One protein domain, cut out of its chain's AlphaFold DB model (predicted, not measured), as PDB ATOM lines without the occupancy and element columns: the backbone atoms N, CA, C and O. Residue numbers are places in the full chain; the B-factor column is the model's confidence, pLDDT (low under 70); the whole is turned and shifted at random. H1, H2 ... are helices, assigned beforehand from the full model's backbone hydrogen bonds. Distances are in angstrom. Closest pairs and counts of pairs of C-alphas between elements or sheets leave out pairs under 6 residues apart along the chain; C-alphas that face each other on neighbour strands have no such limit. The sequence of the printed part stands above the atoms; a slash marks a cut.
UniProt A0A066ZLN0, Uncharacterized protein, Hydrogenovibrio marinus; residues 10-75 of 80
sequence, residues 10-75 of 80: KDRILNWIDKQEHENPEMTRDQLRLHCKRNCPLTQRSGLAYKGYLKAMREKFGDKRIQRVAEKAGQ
ATOM      1  N   LYS A  10     258.003 199.836 188.651       90.06
ATOM      2  CA  LYS A  10     258.193 199.246 187.325       90.06
ATOM      3  C   LYS A  10     259.541 199.660 186.732       90.06
ATOM      4  O   LYS A  10     260.322 198.792 186.370       90.06
ATOM      5  N   ASP A  11     259.821 200.959 186.680       89.44
ATOM      6  CA  ASP A  11     261.026 201.493 186.030       89.44
ATOM      7  C   ASP A  11     262.294 201.086 186.785       89.44
ATOM      8  O   ASP A  11     263.295 200.717 186.181       89.44
ATOM      9  N   ARG A  12     262.224 201.040 188.123       90.25
ATOM     10  CA  ARG A  12     263.315 200.513 188.955       90.25
ATOM     11  C   ARG A  12     263.625 199.049 188.637       90.25
ATOM     12  O   ARG A  12     264.793 198.676 188.604       90.25
ATOM     13  N   ILE A  13     262.601 198.226 188.402       93.00
ATOM     14  CA  ILE A  13     262.799 196.821 188.026       93.00
ATOM     15  C   ILE A  13     263.270 196.691 186.576       93.00
ATOM     16  O   ILE A  13     264.109 195.840 186.313       93.00
ATOM     17  N   LEU A  14     262.786 197.526 185.653       93.00
ATOM     18  CA  LEU A  14     263.270 197.534 184.269       93.00
ATOM     19  C   LEU A  14     264.769 197.842 184.213       93.00
ATOM     20  O   LEU A  14     265.513 197.062 183.632       93.00
ATOM     21  N   ASN A  15     265.222 198.880 184.919       93.75
ATOM     22  CA  ASN A  15     266.648 199.203 185.010       93.75
ATOM     23  C   ASN A  15     267.466 198.052 185.612       93.75
ATOM     24  O   ASN A  15     268.602 197.811 185.210       93.75
ATOM     25  N   TRP A  16     266.902 197.332 186.585       94.50
ATOM     26  CA  TRP A  16     267.553 196.153 187.146       94.50
ATOM     27  C   TRP A  16     267.641 195.001 186.133       94.50
ATOM     28  O   TRP A  16     268.700 194.390 186.028       94.50
ATOM     29  N   ILE A  17     266.579 194.732 185.362       94.19
ATOM     30  CA  ILE A  17     266.590 193.722 184.289       94.19
ATOM     31  C   ILE A  17     267.639 194.080 183.228       94.19
ATOM     32  O   ILE A  17     268.421 193.216 182.848       94.19
ATOM     33  N   ASP A  18     267.703 195.345 182.812       94.12
ATOM     34  CA  ASP A  18     268.661 195.820 181.804       94.12
ATOM     35  C   ASP A  18     270.107 195.671 182.294       94.12
ATOM     36  O   ASP A  18     271.001 195.283 181.545       94.12
ATOM     37  N   LYS A  19     270.336 195.882 183.595       95.56
ATOM     38  CA  LYS A  19     271.622 195.572 184.222       95.56
ATOM     39  C   LYS A  19     271.938 194.073 184.162       95.56
ATOM     40  O   LYS A  19     273.071 193.722 183.860       95.56
ATOM     41  N   GLN A  20     270.963 193.193 184.410       95.31
ATOM     42  CA  GLN A  20     271.180 191.746 184.280       95.31
ATOM     43  C   GLN A  20     271.498 191.333 182.837       95.31
ATOM     44  O   GLN A  20     272.318 190.445 182.643       95.31
ATOM     45  N   GLU A  21     270.890 191.975 181.841       94.31
ATOM     46  CA  GLU A  21     271.199 191.747 180.424       94.31
ATOM     47  C   GLU A  21     272.639 192.153 180.087       94.31
ATOM     48  O   GLU A  21     273.363 191.396 179.449       94.31
ATOM     49  N   HIS A  22     273.077 193.315 180.576       95.19
ATOM     50  CA  HIS A  22     274.439 193.798 180.361       95.19
ATOM     51  C   HIS A  22     275.501 192.952 181.079       95.19
ATOM     52  O   HIS A  22     276.590 192.751 180.552       95.19
ATOM     53  N   GLU A  23     275.190 192.460 182.280       95.69
ATOM     54  CA  GLU A  23     276.103 191.641 183.088       95.69
ATOM     55  C   GLU A  23     276.176 190.177 182.632       95.69
ATOM     56  O   GLU A  23     277.134 189.497 182.982       95.69
ATOM     57  N   ASN A  24     275.187 189.691 181.875       94.94
ATOM     58  CA  ASN A  24     275.113 188.299 181.415       94.94
ATOM     59  C   ASN A  24     274.855 188.239 179.892       94.94
ATOM     60  O   ASN A  24     273.825 187.697 179.465       94.94
ATOM     61  N   PRO A  25     275.741 188.817 179.055       94.31
ATOM     62  CA  PRO A  25     275.540 188.921 177.606       94.31
ATOM     63  C   PRO A  25     275.502 187.560 176.894       94.31
ATOM     64  O   PRO A  25     275.011 187.453 175.772       94.31
ATOM     65  N   GLU A  26     276.017 186.508 177.528       96.19
ATOM     66  CA  GLU A  26     275.994 185.135 177.033       96.19
ATOM     67  C   GLU A  26     274.637 184.440 177.219       96.19
ATOM     68  O   GLU A  26     274.364 183.424 176.573       96.19
ATOM     69  N   MET A  27     273.773 184.959 178.100       94.31
ATOM     70  CA  MET A  27     272.467 184.358 178.342       94.31
ATOM     71  C   MET A  27     271.514 184.654 177.192       94.31
ATOM     72  O   MET A  27     271.208 185.798 176.860       94.31
ATOM     73  N   THR A  28     270.918 183.597 176.646       92.44
ATOM     74  CA  THR A  28     269.764 183.755 175.759       92.44
ATOM     75  C   THR A  28     268.617 184.443 176.498       92.44
ATOM     76  O   THR A  28     268.466 184.322 177.716       92.44
ATOM     77  N   ARG A  29     267.715 185.088 175.754       89.50
ATOM     78  CA  ARG A  29     266.531 185.758 176.320       89.50
ATOM     79  C   ARG A  29     265.725 184.871 177.283       89.50
ATOM     80  O   ARG A  29     265.240 185.347 178.309       89.50
ATOM     81  N   ASP A  30     265.576 183.581 176.970       90.06
ATOM     82  CA  ASP A  30     264.849 182.631 177.820       90.06
ATOM     83  C   ASP A  30     265.619 182.282 179.107       90.06
ATOM     84  O   ASP A  30     264.999 182.163 180.172       90.06
ATOM     85  N   GLN A  31     266.950 182.163 179.032       93.56
ATOM     86  CA  GLN A  31     267.814 181.982 180.204       93.56
ATOM     87  C   GLN A  31     267.808 183.232 181.086       93.56
ATOM     88  O   GLN A  31     267.567 183.113 182.287       93.56
ATOM     89  N   LEU A  32     267.941 184.423 180.497       94.38
ATOM     90  CA  LEU A  32     267.900 185.697 181.210       94.38
ATOM     91  C   LEU A  32     266.552 185.909 181.913       94.38
ATOM     92  O   LEU A  32     266.501 186.316 183.075       94.38
ATOM     93  N   ARG A  33     265.438 185.548 181.265       93.62
ATOM     94  CA  ARG A  33     264.105 185.566 181.889       93.62
ATOM     95  C   ARG A  33     264.039 184.662 183.119       93.62
ATOM     96  O   ARG A  33     263.445 185.036 184.132       93.62
ATOM     97  N   LEU A  34     264.589 183.449 183.031       93.69
ATOM     98  CA  LEU A  34     264.608 182.502 184.147       93.69
ATOM     99  C   LEU A  34     265.528 182.986 185.275       93.69
ATOM    100  O   LEU A  34     265.144 182.887 186.441       93.69
ATOM    101  N   HIS A  35     266.687 183.540 184.922       94.88
ATOM    102  CA  HIS A  35     267.631 184.176 185.838       94.88
ATOM    103  C   HIS A  35     266.958 185.306 186.617       94.88
ATOM    104  O   HIS A  35     266.887 185.243 187.843       94.88
ATOM    105  N   CYS A  36     266.327 186.253 185.917       93.94
ATOM    106  CA  CYS A  36     265.596 187.356 186.540       93.94
ATOM    107  C   CYS A  36     264.449 186.857 187.436       93.94
ATOM    108  O   CYS A  36     264.202 187.408 188.507       93.94
ATOM    109  N   LYS A  37     263.774 185.766 187.039       92.38
ATOM    110  CA  LYS A  37     262.714 185.139 187.842       92.38
ATOM    111  C   LYS A  37     263.225 184.548 189.156       92.38
ATOM    112  O   LYS A  37     262.529 184.637 190.169       92.38
ATOM    113  N   ARG A  38     264.384 183.887 189.125       92.38
ATOM    114  CA  ARG A  38     264.990 183.235 190.295       92.38
ATOM    115  C   ARG A  38     265.618 184.259 191.235       92.38
ATOM    116  O   ARG A  38     265.405 184.164 192.438       92.38
ATOM    117  N   ASN A  39     266.270 185.271 190.675       93.75
ATOM    118  CA  ASN A  39     267.001 186.307 191.400       93.75
ATOM    119  C   ASN A  39     266.177 187.588 191.588       93.75
ATOM    120  O   ASN A  39     266.699 188.691 191.480       93.75
ATOM    121  N   CYS A  40     264.872 187.447 191.850       89.69
ATOM    122  CA  CYS A  40     263.976 188.581 192.079       89.69
ATOM    123  C   CYS A  40     264.563 189.522 193.155       89.69
ATOM    124  O   CYS A  40     264.769 189.068 194.282       89.69
ATOM    125  N   PRO A  41     264.767 190.824 192.868       88.88
ATOM    126  CA  PRO A  41     265.459 191.746 193.779       88.88
ATOM    127  C   PRO A  41     264.588 192.179 194.969       88.88
ATOM    128  O   PRO A  41     265.020 192.942 195.828       88.88
ATOM    129  N   LEU A  42     263.329 191.739 195.001       90.06
ATOM    130  CA  LEU A  42     262.368 192.070 196.043       90.06
ATOM    131  C   LEU A  42     262.380 191.000 197.134       90.06
ATOM    132  O   LEU A  42     262.200 189.816 196.844       90.06
ATOM    133  N   THR A  43     262.499 191.434 198.388       86.56
ATOM    134  CA  THR A  43     262.453 190.570 199.579       86.56
ATOM    135  C   THR A  43     261.087 189.915 199.778       86.56
ATOM    136  O   THR A  43     261.000 188.795 200.276       86.56
ATOM    137  N   GLN A  44     260.013 190.590 199.361       86.75
ATOM    138  CA  GLN A  44     258.645 190.090 199.436       86.75
ATOM    139  C   GLN A  44     258.006 190.006 198.051       86.75
ATOM    140  O   GLN A  44     258.128 190.907 197.219       86.75
ATOM    141  N   ARG A  45     257.258 188.924 197.822       85.25
ATOM    142  CA  ARG A  45     256.497 188.683 196.586       85.25
ATOM    143  C   ARG A  45     255.048 189.158 196.717       85.25
ATOM    144  O   ARG A  45     254.111 188.439 196.381       85.25
ATOM    145  N   SER A  46     254.864 190.363 197.244       88.62
ATOM    146  CA  SER A  46     253.556 190.973 197.496       88.62
ATOM    147  C   SER A  46     253.609 192.501 197.329       88.62
ATOM    148  O   SER A  46     254.675 193.103 197.187       88.62
ATOM    149  N   GLY A  47     252.439 193.142 197.279       90.25
ATOM    150  CA  GLY A  47     252.325 194.602 197.222       90.25
ATOM    151  C   GLY A  47     252.644 195.244 195.863       90.25
ATOM    152  O   GLY A  47     252.747 194.586 194.825       90.25
ATOM    153  N   LEU A  48     252.750 196.577 195.868       87.56
ATOM    154  CA  LEU A  48     252.941 197.388 194.656       87.56
ATOM    155  C   LEU A  48     254.299 197.148 193.987       87.56
ATOM    156  O   LEU A  48     254.371 197.145 192.759       87.56
ATOM    157  N   ALA A  49     255.347 196.887 194.772       88.50
ATOM    158  CA  ALA A  49     256.671 196.563 194.248       88.50
ATOM    159  C   ALA A  49     256.640 195.270 193.423       88.50
ATOM    160  O   ALA A  49     257.085 195.256 192.276       88.50
ATOM    161  N   TYR A  50     256.016 194.212 193.955       91.75
ATOM    162  CA  TYR A  50     255.887 192.944 193.238       91.75
ATOM    163  C   TYR A  50     254.994 193.059 191.994       91.75
ATOM    164  O   TYR A  50     255.313 192.488 190.953       91.75
ATOM    165  N   LYS A  51     253.921 193.863 192.041       90.69
ATOM    166  CA  LYS A  51     253.124 194.183 190.841       90.69
ATOM    167  C   LYS A  51     253.957 194.907 189.776       90.69
ATOM    168  O   LYS A  51     253.860 194.565 188.598       90.69
ATOM    169  N   GLY A  52     254.790 195.865 190.184       89.62
ATOM    170  CA  GLY A  52     255.749 196.540 189.306       89.62
ATOM    171  C   GLY A  52     256.729 195.557 188.670       89.62
ATOM    172  O   GLY A  52     256.919 195.586 187.456       89.62
ATOM    173  N   TYR A  53     257.249 194.619 189.463       93.25
ATOM    174  CA  TYR A  53     258.115 193.546 188.986       93.25
ATOM    175  C   TYR A  53     257.437 192.655 187.938       93.25
ATOM    176  O   TYR A  53     257.989 192.440 186.862       93.25
ATOM    177  N   LEU A  54     256.210 192.187 188.190       91.69
ATOM    178  CA  LEU A  54     255.468 191.370 187.222       91.69
ATOM    179  C   LEU A  54     255.186 192.126 185.915       91.69
ATOM    180  O   LEU A  54     255.238 191.529 184.839       91.69
ATOM    181  N   LYS A  55     254.897 193.432 186.002       91.38
ATOM    182  CA  LYS A  55     254.687 194.290 184.829       91.38
ATOM    183  C   LYS A  55     255.979 194.457 184.028       91.38
ATOM    184  O   LYS A  55     255.950 194.242 182.823       91.38
ATOM    185  N   ALA A  56     257.098 194.740 184.692       92.44
ATOM    186  CA  ALA A  56     258.411 194.862 184.060       92.44
ATOM    187  C   ALA A  56     258.858 193.551 183.390       92.44
ATOM    188  O   ALA A  56     259.266 193.553 182.232       92.44
ATOM    189  N   MET A  57     258.686 192.411 184.069       92.06
ATOM    190  CA  MET A  57     258.975 191.089 183.500       92.06
ATOM    191  C   MET A  57     258.131 190.799 182.255       92.06
ATOM    192  O   MET A  57     258.626 190.194 181.307       92.06
ATOM    193  N   ARG A  58     256.860 191.218 182.235       90.38
ATOM    194  CA  ARG A  58     255.994 191.089 181.054       90.38
ATOM    195  C   ARG A  58     256.419 192.030 179.929       90.38
ATOM    196  O   ARG A  58     256.377 191.624 178.780       90.38
ATOM    197  N   GLU A  59     256.828 193.248 180.255       90.50
ATOM    198  CA  GLU A  59     257.273 194.253 179.285       90.50
ATOM    199  C   GLU A  59     258.581 193.831 178.594       90.50
ATOM    200  O   GLU A  59     258.679 193.923 177.377       90.50
ATOM    201  N   LYS A  60     259.549 193.275 179.338       90.12
ATOM    202  CA  LYS A  60     260.832 192.810 178.777       90.12
ATOM    203  C   LYS A  60     260.759 191.417 178.148       90.12
ATOM    204  O   LYS A  60     261.331 191.170 177.084       90.12
ATOM    205  N   PHE A  61     260.052 190.487 178.790       90.31
ATOM    206  CA  PHE A  61     260.078 189.067 178.419       90.31
ATOM    207  C   PHE A  61     258.752 188.505 177.891       90.31
ATOM    208  O   PHE A  61     258.712 187.337 177.497       90.31
ATOM    209  N   GLY A  62     257.668 189.282 177.861       83.44
ATOM    210  CA  GLY A  62     256.496 188.931 177.051       83.44
ATOM    211  C   GLY A  62     256.901 188.900 175.568       83.44
ATOM    212  O   GLY A  62     257.750 189.673 175.151       83.44
ATOM    213  N   ASP A  63     256.451 188.000 174.705       61.91
ATOM    214  CA  ASP A  63     255.305 187.118 174.802       61.91
ATOM    215  C   ASP A  63     255.552 185.802 174.044       61.91
ATOM    216  O   ASP A  63     256.071 185.811 172.935       61.91
ATOM    217  N   LYS A  64     255.156 184.668 174.632       57.31
ATOM    218  CA  LYS A  64     254.965 183.383 173.923       57.31
ATOM    219  C   LYS A  64     253.559 182.813 174.159       57.31
ATOM    220  O   LYS A  64     253.264 181.709 173.705       57.31
ATOM    221  N   ARG A  65     252.712 183.494 174.943       54.59
ATOM    222  CA  ARG A  65     251.394 183.000 175.374       54.59
ATOM    223  C   ARG A  65     250.266 183.732 174.651       54.59
ATOM    224  O   ARG A  65     249.344 183.054 174.227       54.59
ATOM    225  N   ILE A  66     250.370 185.046 174.431       55.12
ATOM    226  CA  ILE A  66     249.487 185.784 173.513       55.12
ATOM    227  C   ILE A  66     249.732 185.323 172.077       55.12
ATOM    228  O   ILE A  66     248.765 185.108 171.364       55.12
ATOM    229  N   GLN A  67     250.979 185.040 171.688       52.59
ATOM    230  CA  GLN A  67     251.278 184.472 170.369       52.59
ATOM    231  C   GLN A  67     250.636 183.088 170.188       52.59
ATOM    232  O   GLN A  67     249.921 182.885 169.224       52.59
ATOM    233  N   ARG A  68     250.746 182.185 171.175       56.50
ATOM    234  CA  ARG A  68     250.072 180.873 171.133       56.50
ATOM    235  C   ARG A  68     248.546 180.945 171.185       56.50
ATOM    236  O   ARG A  68     247.883 180.091 170.614       56.50
ATOM    237  N   VAL A  69     247.977 181.914 171.901       58.09
ATOM    238  CA  VAL A  69     246.521 182.129 171.921       58.09
ATOM    239  C   VAL A  69     246.050 182.726 170.593       58.09
ATOM    240  O   VAL A  69     245.027 182.285 170.090       58.09
ATOM    241  N   ALA A  70     246.810 183.646 169.993       58.81
ATOM    242  CA  ALA A  70     246.540 184.195 168.665       58.81
ATOM    243  C   ALA A  70     246.701 183.138 167.556       58.81
ATOM    244  O   ALA A  70     245.825 183.017 166.710       58.81
ATOM    245  N   GLU A  71     247.750 182.313 167.599       57.56
ATOM    246  CA  GLU A  71     247.958 181.168 166.697       57.56
ATOM    247  C   GLU A  71     246.818 180.150 166.812       57.56
ATOM    248  O   GLU A  71     246.311 179.667 165.805       57.56
ATOM    249  N   LYS A  72     246.369 179.851 168.039       57.03
ATOM    250  CA  LYS A  72     245.257 178.924 168.279       57.03
ATOM    251  C   LYS A  72     243.892 179.519 167.910       57.03
ATOM    252  O   LYS A  72     242.991 178.761 167.572       57.03
ATOM    253  N   ALA A  73     243.734 180.841 167.966       62.66
ATOM    254  CA  ALA A  73     242.524 181.540 167.531       62.66
ATOM    255  C   ALA A  73     242.448 181.674 165.999       62.66
ATOM    256  O   ALA A  73     241.377 181.498 165.437       62.66
ATOM    257  N   GLY A  74     243.575 181.899 165.315       56.09
ATOM    258  CA  GLY A  74     243.635 182.016 163.850       56.09
ATOM    259  C   GLY A  74     243.529 180.693 163.079       56.09
ATOM    260  O   GLY A  74     243.415 180.710 161.859       56.09
ATOM    261  N   GLN A  75     243.564 179.542 163.758       52.88
ATOM    262  CA  GLN A  75     243.459 178.215 163.131       52.88
ATOM    263  C   GLN A  75     242.008 177.705 163.008       52.88
ATOM    264  O   GLN A  75     241.783 176.675 162.380       52.88
TER     265      GLN A  75
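AT A GLANCE: This is residues 10 to 75 of the 80 residues of an uncharacterized protein of Hydrogenovibrio marinus (UniProt A0A066ZLN0). Helices H1, H2 and H3 make a small body, their centres a triangle, and residues 63 to 75, with H4, stick out as a free arm. The printed part has 66 residues, four named helices, H1 to H4 in chain order, and no named strand: all helix. It is loose, radius of gyration of the C-alphas 13.5 A, spanning 42 by 32 by 18 A.

IN THESE COORDINATES: H1, residues 10 to 23, begins at C-alpha 10 (258.193, 199.246, 187.325) and measures 19.9 A from first to last C-alpha. H2, residues 29 to 38, measures 14.3 A, H3, residues 47 to 61, 21.1 A, and H4, residues 65 to 74, 13.9 A, ending at C-alpha 74 (243.635, 182.016, 163.850).

HOW THE PARTS SIT: H1 touches H2 with residues 17 to 21 alone, at a steep tilt of 61 degrees, opposite ways; the closest C-alphas, of Ile 17 and Cys 36, are 6.8 A apart. H1 touches H3 with residues 10 to 14 alone, at a steep tilt of 48 degrees, the same way; the closest C-alphas, Lys 10 and Gly 52, are 4.1 A apart. The hairpin H2 and H3 only just touch, with 3 pairs of C-alphas within 8 A, closest Arg 33 and Phe 61, 6.4 A. H4 is apart from H1, H2 and H3. In H1, H2, H3 and H4 every O i to N i+4 pair is within hydrogen-bond range.

THE WHOLE: The printed part has no cut and no long link; residues 63 to 75 have pLDDT under 70.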